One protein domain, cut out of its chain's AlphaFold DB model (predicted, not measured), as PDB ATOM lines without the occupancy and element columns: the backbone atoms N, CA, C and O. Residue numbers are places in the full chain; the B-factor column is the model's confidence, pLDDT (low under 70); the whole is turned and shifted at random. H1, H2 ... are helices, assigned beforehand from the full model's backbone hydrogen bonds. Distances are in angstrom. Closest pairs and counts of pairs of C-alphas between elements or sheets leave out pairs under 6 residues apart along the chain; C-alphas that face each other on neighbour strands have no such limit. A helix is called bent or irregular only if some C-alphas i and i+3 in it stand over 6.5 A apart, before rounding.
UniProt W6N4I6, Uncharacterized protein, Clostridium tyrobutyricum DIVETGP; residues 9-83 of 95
ATOM      1  N   SER A   9     101.078 105.688 104.631       93.31
ATOM      2  CA  SER A   9     101.319 104.272 104.321       93.31
ATOM      3  C   SER A   9     102.355 103.632 105.245       93.31
ATOM      4  O   SER A   9     102.178 102.491 105.653       93.31
ATOM      5  N   LEU A  10     103.425 104.349 105.613       94.81
ATOM      6  CA  LEU A  10     104.423 103.821 106.549       94.81
ATOM      7  C   LEU A  10     103.840 103.632 107.954       94.81
ATOM      8  O   LEU A  10     104.103 102.622 108.603       94.81
ATOM      9  N   ILE A  11     103.014 104.581 108.399       94.25
ATOM     10  CA  ILE A  11     102.261 104.484 109.656       94.25
ATOM     11  C   ILE A  11     101.273 103.309 109.584       94.25
ATOM     12  O   ILE A  11     101.122 102.557 110.541       94.25
ATOM     13  N   GLU A  12     100.610 103.094 108.454       93.25
ATOM     14  CA  GLU A  12      99.667 101.989 108.284       93.25
ATOM     15  C   GLU A  12     100.344 100.616 108.407       93.25
ATOM     16  O   GLU A  12      99.852  99.749 109.131       93.25
ATOM     17  N   VAL A  13     101.494 100.425 107.751       94.44
ATOM     18  CA  VAL A  13     102.157  99.112 107.706       94.44
ATOM     19  C   VAL A  13     102.998  98.785 108.940       94.44
ATOM     20  O   VAL A  13     103.276  97.613 109.180       94.44
ATOM     21  N   LEU A  14     103.398  99.777 109.741       94.81
ATOM     22  CA  LEU A  14     104.224  99.559 110.933       94.81
ATOM     23  C   LEU A  14     103.627  98.541 111.929       94.81
ATOM     24  O   LEU A  14     104.323  97.584 112.271       94.81
ATOM     25  N   PRO A  15     102.368  98.669 112.397       93.44
ATOM     26  CA  PRO A  15     101.774  97.666 113.282       93.44
ATOM     27  C   PRO A  15     101.635  96.291 112.616       93.44
ATOM     28  O   PRO A  15     101.771  95.282 113.300       93.44
ATOM     29  N   ILE A  16     101.413  96.242 111.296       93.38
ATOM     30  CA  ILE A  16     101.310  94.987 110.536       93.38
ATOM     31  C   ILE A  16     102.655  94.257 110.554       93.38
ATOM     32  O   ILE A  16     102.706  93.074 110.882       93.38
ATOM     33  N   TYR A  17     103.744  94.974 110.268       94.81
ATOM     34  CA  TYR A  17     105.105  94.439 110.323       94.81
ATOM     35  C   TYR A  17     105.458  93.888 111.708       94.81
ATOM     36  O   TYR A  17     106.064  92.828 111.824       94.81
ATOM     37  N   LEU A  18     105.030  94.586 112.760       94.31
ATOM     38  CA  LEU A  18     105.275  94.204 114.150       94.31
ATOM     39  C   LEU A  18     104.291  93.146 114.684       94.31
ATOM     40  O   LEU A  18     104.401  92.759 115.847       94.31
ATOM     41  N   GLY A  19     103.315  92.699 113.883       95.00
ATOM     42  CA  GLY A  19     102.308  91.718 114.301       95.00
ATOM     43  C   GLY A  19     101.418  92.201 115.453       95.00
ATOM     44  O   GLY A  19     101.075  91.425 116.341       95.00
ATOM     45  N   THR A  20     101.080  93.491 115.478       94.06
ATOM     46  CA  THR A  20     100.360  94.153 116.579       94.06
ATOM     47  C   THR A  20      99.321  95.142 116.039       94.06
ATOM     48  O   THR A  20      99.040  95.198 114.842       94.06
ATOM     49  N   THR A  21      98.718  95.946 116.916       91.75
ATOM     50  CA  THR A  21      97.787  97.017 116.542       91.75
ATOM     51  C   THR A  21      98.288  98.373 117.023       91.75
ATOM     52  O   THR A  21      99.027  98.468 118.004       91.75
ATOM     53  N   TRP A  22      97.810  99.457 116.403       89.75
ATOM     54  CA  TRP A  22      98.078 100.808 116.908       89.75
ATOM     55  C   TRP A  22      97.641 100.982 118.367       89.75
ATOM     56  O   TRP A  22      98.343 101.622 119.135       89.75
ATOM     57  N   ASN A  23      96.544 100.351 118.796       90.62
ATOM     58  CA  ASN A  23      96.116 100.392 120.198       90.62
ATOM     59  C   ASN A  23      97.156  99.832 121.167       90.62
ATOM     60  O   ASN A  23      97.354 100.383 122.247       90.62
ATOM     61  N   GLU A  24      97.779  98.717 120.806       91.25
ATOM     62  CA  GLU A  24      98.800  98.082 121.631       91.25
ATOM     63  C   GLU A  24     100.107  98.868 121.594       91.25
ATOM     64  O   GLU A  24     100.720  99.064 122.643       91.25
ATOM     65  N   LEU A  25     100.500  99.375 120.422       91.38
ATOM     66  CA  LEU A  25     101.685 100.219 120.281       91.38
ATOM     67  C   LEU A  25     101.565 101.491 121.114       91.38
ATOM     68  O   LEU A  25     102.441 101.745 121.928       91.38
ATOM     69  N   LEU A  26     100.461 102.231 120.988       91.00
ATOM     70  CA  LEU A  26     100.221 103.461 121.750       91.00
ATOM     71  C   LEU A  26     100.386 103.250 123.262       91.00
ATOM     72  O   LEU A  26     100.992 104.079 123.938       91.00
ATOM     73  N   LYS A  27      99.876 102.124 123.781       89.19
ATOM     74  CA  LYS A  27     100.003 101.750 125.198       89.19
ATOM     75  C   LYS A  27     101.438 101.398 125.591       89.19
ATOM     76  O   LYS A  27     101.849 101.716 126.697       89.19
ATOM     77  N   LYS A  28     102.181 100.715 124.716       88.50
ATOM     78  CA  LYS A  28     103.557 100.266 124.989       88.50
ATOM     79  C   LYS A  28     104.588 101.385 124.844       88.50
ATOM     80  O   LYS A  28     105.617 101.339 125.509       88.50
ATOM     81  N   THR A  29     104.348 102.356 123.966       88.50
ATOM     82  CA  THR A  29     105.356 103.350 123.564       88.50
ATOM     83  C   THR A  29     105.199 104.710 124.241       88.50
ATOM     84  O   THR A  29     106.027 105.595 123.997       88.50
ATOM     85  N   ASN A  30     104.169 104.878 125.087       86.81
ATOM     86  CA  ASN A  30     103.748 106.169 125.639       86.81
ATOM     87  C   ASN A  30     103.680 107.236 124.539       86.81
ATOM     88  O   ASN A  30     104.315 108.282 124.632       86.81
ATOM     89  N   PHE A  31     102.988 106.918 123.445       90.75
ATOM     90  CA  PHE A  31     102.922 107.807 122.293       90.75
ATOM     91  C   PHE A  31     102.220 109.113 122.657       90.75
ATOM     92  O   PHE A  31     101.108 109.102 123.184       90.75
ATOM     93  N   ASN A  32     102.848 110.235 122.315       90.12
ATOM     94  CA  ASN A  32     102.396 111.561 122.741       90.12
ATOM     95  C   ASN A  32     101.105 112.058 122.060       90.12
ATOM     96  O   ASN A  32     100.631 113.151 122.363       90.12
ATOM     97  N   TYR A  33     100.517 111.278 121.150       90.00
ATOM     98  CA  TYR A  33      99.329 111.668 120.394       90.00
ATOM     99  C   TYR A  33      98.188 110.670 120.543       90.00
ATOM    100  O   TYR A  33      98.371 109.470 120.751       90.00
ATOM    101  N   SER A  34      96.970 111.187 120.397       90.31
ATOM    102  CA  SER A  34      95.762 110.385 120.532       90.31
ATOM    103  C   SER A  34      95.597 109.380 119.387       90.31
ATOM    104  O   SER A  34      96.033 109.591 118.252       90.31
ATOM    105  N   ARG A  35      94.837 108.315 119.656       90.06
ATOM    106  CA  ARG A  35      94.380 107.377 118.621       90.06
ATOM    107  C   ARG A  35      93.579 108.077 117.515       90.06
ATOM    108  O   ARG A  35      93.673 107.685 116.356       90.06
ATOM    109  N   ALA A  36      92.800 109.103 117.860       91.56
ATOM    110  CA  ALA A  36      92.028 109.871 116.884       91.56
ATOM    111  C   ALA A  36      92.951 110.596 115.893       91.56
ATOM    112  O   ALA A  36      92.707 110.550 114.691       91.56
ATOM    113  N   THR A  37      94.052 111.175 116.379       92.19
ATOM    114  CA  THR A  37      95.078 111.811 115.540       92.19
ATOM    115  C   THR A  37      95.633 110.830 114.506       92.19
ATOM    116  O   THR A  37      95.654 111.146 113.319       92.19
ATOM    117  N   LEU A  38      95.996 109.613 114.929       91.69
ATOM    118  CA  LEU A  38      96.452 108.560 114.014       91.69
ATOM    119  C   LEU A  38      95.407 108.224 112.946       91.69
ATOM    120  O   LEU A  38      95.738 108.153 111.767       91.69
ATOM    121  N   TYR A  39      94.142 108.055 113.336       91.00
ATOM    122  CA  TYR A  39      93.080 107.759 112.375       91.00
ATOM    123  C   TYR A  39      92.856 108.878 111.364       91.00
ATOM    124  O   TYR A  39      92.653 108.589 110.187       91.00
ATOM    125  N   HIS A  40      92.910 110.141 111.788       94.19
ATOM    126  CA  HIS A  40      92.775 111.262 110.863       94.19
ATOM    127  C   HIS A  40      93.891 111.275 109.816       94.19
ATOM    128  O   HIS A  40      93.609 111.524 108.648       94.19
ATOM    129  N   ILE A  41      95.119 110.925 110.199       94.12
ATOM    130  CA  ILE A  41      96.251 110.823 109.267       94.12
ATOM    131  C   ILE A  41      96.060 109.672 108.287       94.12
ATOM    132  O   ILE A  41      96.201 109.860 107.082       94.12
ATOM    133  N   LEU A  42      95.687 108.491 108.784       91.56
ATOM    134  CA  LEU A  42      95.453 107.316 107.939       91.56
ATOM    135  C   LEU A  42      94.297 107.528 106.947       91.56
ATOM    136  O   LEU A  42      94.311 106.971 105.857       91.56
ATOM    137  N   GLN A  43      93.316 108.364 107.293       92.62
ATOM    138  CA  GLN A  43      92.214 108.750 106.404       92.62
ATOM    139  C   GLN A  43      92.552 109.923 105.468       92.62
ATOM    140  O   GLN A  43      91.670 110.377 104.739       92.62
ATOM    141  N   GLY A  44      93.772 110.466 105.522       91.81
ATOM    142  CA  GLY A  44      94.165 111.655 104.757       91.81
ATOM    143  C   GLY A  44      93.433 112.936 105.175       91.81
ATOM    144  O   GLY A  44      93.371 113.891 104.409       91.81
ATOM    145  N   ARG A  45      92.843 112.962 106.377       93.19
ATOM    146  CA  ARG A  45      92.126 114.119 106.946       93.19
ATOM    147  C   ARG A  45      93.031 115.043 107.761       93.19
ATOM    148  O   ARG A  45      92.577 116.097 108.192       93.19
ATOM    149  N   ALA A  46      94.267 114.628 108.020       92.88
ATOM    150  CA  ALA A  46      95.271 115.414 108.718       92.88
ATOM    151  C   ALA A  46      96.663 115.108 108.160       92.88
ATOM    152  O   ALA A  46      96.976 113.955 107.860       92.88
ATOM    153  N   ASP A  47      97.497 116.141 108.080       92.81
ATOM    154  CA  ASP A  47      98.896 116.010 107.694       92.81
ATOM    155  C   ASP A  47      99.780 115.629 108.884       92.81
ATOM    156  O   ASP A  47      99.468 115.887 110.052       92.81
ATOM    157  N   ILE A  48     100.931 115.033 108.579       94.62
ATOM    158  CA  ILE A  48     101.950 114.706 109.576       94.62
ATOM    159  C   ILE A  48     102.786 115.963 109.828       94.62
ATOM    160  O   ILE A  48     103.608 116.355 108.998       94.62
ATOM    161  N   THR A  49     102.580 116.593 110.984       94.25
ATOM    162  CA  THR A  49     103.366 117.755 111.420       94.25
ATOM    163  C   THR A  49     104.807 117.365 111.762       94.25
ATOM    164  O   THR A  49     105.128 116.187 111.942       94.25
ATOM    165  N   LEU A  50     105.692 118.359 111.891       94.50
ATOM    166  CA  LEU A  50     107.083 118.129 112.291       94.50
ATOM    167  C   LEU A  50     107.189 117.454 113.668       94.50
ATOM    168  O   LEU A  50     107.959 116.506 113.826       94.50
ATOM    169  N   ASP A  51     106.396 117.901 114.640       94.12
ATOM    170  CA  ASP A  51     106.405 117.350 115.999       94.12
ATOM    171  C   ASP A  51     105.903 115.908 116.019       94.12
ATOM    172  O   ASP A  51     106.470 115.046 116.691       94.12
ATOM    173  N   LEU A  52     104.871 115.614 115.228       94.31
ATOM    174  CA  LEU A  52     104.366 114.258 115.109       94.31
ATOM    175  C   LEU A  52     105.368 113.343 114.398       94.31
ATOM    176  O   LEU A  52     105.582 112.209 114.821       94.31
ATOM    177  N   ASN A  53     106.020 113.830 113.340       95.06
ATOM    178  CA  ASN A  53     107.083 113.084 112.674       95.06
ATOM    179  C   ASN A  53     108.255 112.809 113.628       95.06
ATOM    180  O   ASN A  53     108.813 111.713 113.620       95.06
ATOM    181  N   THR A  54     108.617 113.782 114.463       95.00
ATOM    182  CA  THR A  54     109.647 113.627 115.501       95.00
ATOM    183  C   THR A  54     109.261 112.533 116.490       95.00
ATOM    184  O   THR A  54     110.063 111.645 116.771       95.00
ATOM    185  N   GLU A  55     108.010 112.526 116.941       94.50
ATOM    186  CA  GLU A  55     107.502 111.492 117.838       94.50
ATOM    187  C   GLU A  55     107.501 110.098 117.186       94.50
ATOM    188  O   GLU A  55     107.902 109.121 117.821       94.50
ATOM    189  N   PHE A  56     107.135 109.976 115.906       94.75
ATOM    190  CA  PHE A  56     107.260 108.701 115.194       94.75
ATOM    191  C   PHE A  56     108.710 108.220 115.094       94.75
ATOM    192  O   PHE A  56     108.963 107.031 115.283       94.75
ATOM    193  N   ASN A  57     109.665 109.121 114.846       94.81
ATOM    194  CA  ASN A  57     111.087 108.771 114.834       94.81
ATOM    195  C   ASN A  57     111.564 108.285 116.207       94.81
ATOM    196  O   ASN A  57     112.235 107.258 116.278       94.81
ATOM    197  N   ARG A  58     111.153 108.954 117.293       94.31
ATOM    198  CA  ARG A  58     111.426 108.510 118.668       94.31
ATOM    199  C   ARG A  58     110.886 107.101 118.910       94.31
ATOM    200  O   ARG A  58     111.605 106.237 119.404       94.31
ATOM    201  N   VAL A  59     109.631 106.833 118.542       93.44
ATOM    202  CA  VAL A  59     109.051 105.487 118.684       93.44
ATOM    203  C   VAL A  59     109.837 104.461 117.876       93.44
ATOM    204  O   VAL A  59     110.162 103.398 118.397       93.44
ATOM    205  N   PHE A  60     110.148 104.768 116.620       94.25
ATOM    206  CA  PHE A  60     110.822 103.851 115.712       94.25
ATOM    207  C   PHE A  60     112.235 103.496 116.191       94.25
ATOM    208  O   PHE A  60     112.575 102.319 116.297       94.25
ATOM    209  N   THR A  61     113.044 104.505 116.511       92.62
ATOM    210  CA  THR A  61     114.466 104.332 116.820       92.62
ATOM    211  C   THR A  61     114.721 104.072 118.298       92.62
ATOM    212  O   THR A  61     115.509 103.190 118.628       92.62
ATOM    213  N   ASP A  62     114.058 104.791 119.201       91.62
ATOM    214  CA  ASP A  62     114.432 104.762 120.619       91.62
ATOM    215  C   ASP A  62     113.630 103.715 121.398       91.62
ATOM    216  O   ASP A  62     114.164 103.057 122.293       91.62
ATOM    217  N   VAL A  63     112.349 103.534 121.049       92.75
ATOM    218  CA  VAL A  63     111.458 102.598 121.753       92.75
ATOM    219  C   VAL A  63     111.477 101.215 121.116       92.75
ATOM    220  O   VAL A  63     111.737 100.225 121.797       92.75
ATOM    221  N   LEU A  64     111.197 101.140 119.815       92.50
ATOM    222  CA  LEU A  64     111.133  99.879 119.076       92.50
ATOM    223  C   LEU A  64     112.514  99.392 118.627       92.50
ATOM    224  O   LEU A  64     112.658  98.213 118.323       92.50
ATOM    225  N   LYS A  65     113.518 100.282 118.624       93.25
ATOM    226  CA  LYS A  65     114.905  99.987 118.228       93.25
ATOM    227  C   LYS A  65     115.019  99.369 116.834       93.25
ATOM    228  O   LYS A  65     115.873  98.518 116.608       93.25
ATOM    229  N   LEU A  66     114.160  99.812 115.919       93.69
ATOM    230  CA  LEU A  66     114.163  99.364 114.531       93.69
ATOM    231  C   LEU A  66     115.310 100.013 113.759       93.69
ATOM    232  O   LEU A  66     115.649 101.184 113.975       93.69
ATOM    233  N   ASP A  67     115.891  99.251 112.841       93.25
ATOM    234  CA  ASP A  67     117.067  99.652 112.080       93.25
ATOM    235  C   ASP A  67     116.766  99.936 110.594       93.25
ATOM    236  O   ASP A  67     115.620 100.018 110.135       93.25
ATOM    237  N   SER A  68     117.823 100.148 109.806       91.50
ATOM    238  CA  SER A  68     117.703 100.393 108.366       91.50
ATOM    239  C   SER A  68     117.155  99.197 107.582       91.50
ATOM    240  O   SER A  68     116.536  99.388 106.536       91.50
ATOM    241  N   THR A  69     117.396  97.977 108.056       94.12
ATOM    242  CA  THR A  69     116.885  96.740 107.458       94.12
ATOM    243  C   THR A  69     115.380  96.650 107.668       94.12
ATOM    244  O   THR A  69     114.647  96.403 106.710       94.12
ATOM    245  N   ASP A  70     114.907  96.945 108.881       95.50
ATOM    246  CA  ASP A  70     113.476  97.033 109.186       95.50
ATOM    247  C   ASP A  70     112.785  98.079 108.312       95.50
ATOM    248  O   ASP A  70     111.751  97.810 107.698       95.50
ATOM    249  N   LEU A  71     113.395  99.261 108.177       94.94
ATOM    250  CA  LEU A  71     112.874 100.321 107.318       94.94
ATOM    251  C   LEU A  71     112.760  99.871 105.852       94.94
ATOM    252  O   LEU A  71     111.752 100.136 105.195       94.94
ATOM    253  N   GLN A  72     113.764  99.163 105.327       94.19
ATOM    254  CA  GLN A  72     113.702  98.597 103.975       94.19
ATOM    255  C   GLN A  72     112.598  97.544 103.837       94.19
ATOM    256  O   GLN A  72     111.920  97.508 102.810       94.19
ATOM    257  N   ASN A  73     112.405  96.696 104.847       94.88
ATOM    258  CA  ASN A  73     111.350  95.687 104.844       94.88
ATOM    259  C   ASN A  73     109.956  96.325 104.870       94.88
ATOM    260  O   ASN A  73     109.085  95.901 104.112       94.88
ATOM    261  N   LEU A  74     109.767  97.391 105.649       95.50
ATOM    262  CA  LEU A  74     108.535  98.180 105.655       95.50
ATOM    263  C   LEU A  74     108.242  98.785 104.277       95.50
ATOM    264  O   LEU A  74     107.125  98.660 103.781       95.50
ATOM    265  N   TYR A  75     109.237  99.375 103.609       94.12
ATOM    266  CA  TYR A  75     109.037  99.906 102.256       94.12
ATOM    267  C   TYR A  75     108.723  98.820 101.222       94.12
ATOM    268  O   TYR A  75     107.873  99.039 100.359       94.12
ATOM    269  N   LYS A  76     109.345  97.640 101.324       93.56
ATOM    270  CA  LYS A  76     108.985  96.486 100.484       93.56
ATOM    271  C   LYS A  76     107.548  96.041 100.740       93.56
ATOM    272  O   LYS A  76     106.834  95.750  99.788       93.56
ATOM    273  N   LEU A  77     107.111  96.013 101.999       92.12
ATOM    274  CA  LEU A  77     105.735  95.667 102.347       92.12
ATOM    275  C   LEU A  77     104.745  96.663 101.732       92.12
ATOM    276  O   LEU A  77     103.793  96.238 101.090       92.12
ATOM    277  N   ILE A  78     105.015  97.969 101.832       92.06
ATOM    278  CA  ILE A  78     104.208  99.011 101.171       92.06
ATOM    279  C   ILE A  78     104.152  98.788  99.655       92.06
ATOM    280  O   ILE A  78     103.081  98.883  99.056       92.06
ATOM    281  N   GLU A  79     105.284  98.480  99.016       90.50
ATOM    282  CA  GLU A  79     105.329  98.207  97.575       90.50
ATOM    283  C   GLU A  79     104.453  97.006  97.196       90.50
ATOM    284  O   GLU A  79     103.679  97.087  96.237       90.50
ATOM    285  N   VAL A  80     104.518  95.919  97.971       87.94
ATOM    286  CA  VAL A  80     103.689  94.725  97.765       87.94
ATOM    287  C   VAL A  80     102.215  95.036  97.955       87.94
ATOM    288  O   VAL A  80     101.415  94.661  97.104       87.94
ATOM    289  N   THR A  81     101.850  95.743  99.022       84.00
ATOM    290  CA  THR A  81     100.454  96.104  99.294       84.00
ATOM    291  C   THR A  81      99.879  96.988  98.188       84.00
ATOM    292  O   THR A  81      98.750  96.771  97.759       84.00
ATOM    293  N   ASN A  82     100.663  97.935  97.667       82.19
ATOM    294  CA  ASN A  82     100.192  98.867  96.642       82.19
ATOM    295  C   ASN A  82     100.153  98.267  95.232       82.19
ATOM    296  O   ASN A  82      99.327  98.672  94.416       82.19
ATOM    297  N   THR A  83     101.068  97.352  94.901       79.94
ATOM    298  CA  THR A  83     101.253  96.888  93.511       79.94
ATOM    299  C   THR A  83     100.969  95.402  93.302       79.94
ATOM    300  O   THR A  83     100.929  94.941  92.159       79.94
TER     301      THR A  83
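Overview. This is residues 9 to 83 of the 95 residues of an uncharacterized protein of Clostridium tyrobutyricum DIVETGP (UniProt W6N4I6). Five helices are set crosswise in a rounded cluster: short H1 lies near the middle, the longest helix, H5, crosses it on one side, and H2, H3 and H4 stand on the other side. Touches between the helices are few, and H4 touches no helix, though its last residue, Val 63, comes near the last residue of H2, Thr 29. The 75 printed residues hold five named helices, H1 to H5 in that order, and no named strand; the class is all helix. The whole is compact, with a radius of gyration of the C-alphas of 12.1 A and spans of 29 by 27 by 23 A.

Arrangement. Start at H1, residues 9 to 17, and look for H5, residues 68 to 83, which touches it with residues 74 to 78 alone. Their closest C-alphas, of Val 13 and Leu 74, are 6.8 A apart, and their lines are about perpendicular at 72 degrees, only just past steep. Next find H2, residues 22 to 29: it is close to H1 but not clearly touching, with the closest C-alphas, of Pro 15 and Trp 22, 6.1 A apart. H3, residues 35 to 42, only just touches H2, with 3 pairs of C-alphas within 8 A; the closest, of Asn 23 and Arg 35, are 7.4 A apart. H2 and H3 run opposite ways at a steep tilt of 60 degrees. H3 also only just touches H1, with 3 such pairs; the closest C-alphas are those of Glu 12 and Leu 42, at 6.8 A. H4, residues 50 to 63, is close to H2 but not clearly touching: the closest C-alphas, of Thr 29 and Val 63, are 6.4 A apart. H4 is apart from H1, H3 and H5. Every O i to N i+4 pair is within hydrogen-bond range in H2, H3, H4 and H5, and 3 of 5 are in H1.

Along the chain. Find C-alpha 9 at (101.319, 104.272, 104.321), where H1 begins; it is irregular, but only just, with C-alphas 12 and 15 at 6.9 A. H2 and H3, of eight residues each, follow at residues 22 and 35. H4 begins with C-alpha 50 at (107.083, 118.129, 112.291) and measures 18.7 A. H5 measures 22.4 A and ends with C-alpha 83 at (101.253, 96.888, 93.511).

Size, cuts and confidence. The two C-alphas farthest apart, of Asn 30 and Thr 83, are 33.5 A apart. The printed part has no cut. The links from H1 to H2, H2 to H3 and H4 to H5 are tight, and that from H3 to H4, with 7 residues, is short. The mean pLDDT of the printed part is 92.3, and no printed residue is under 70.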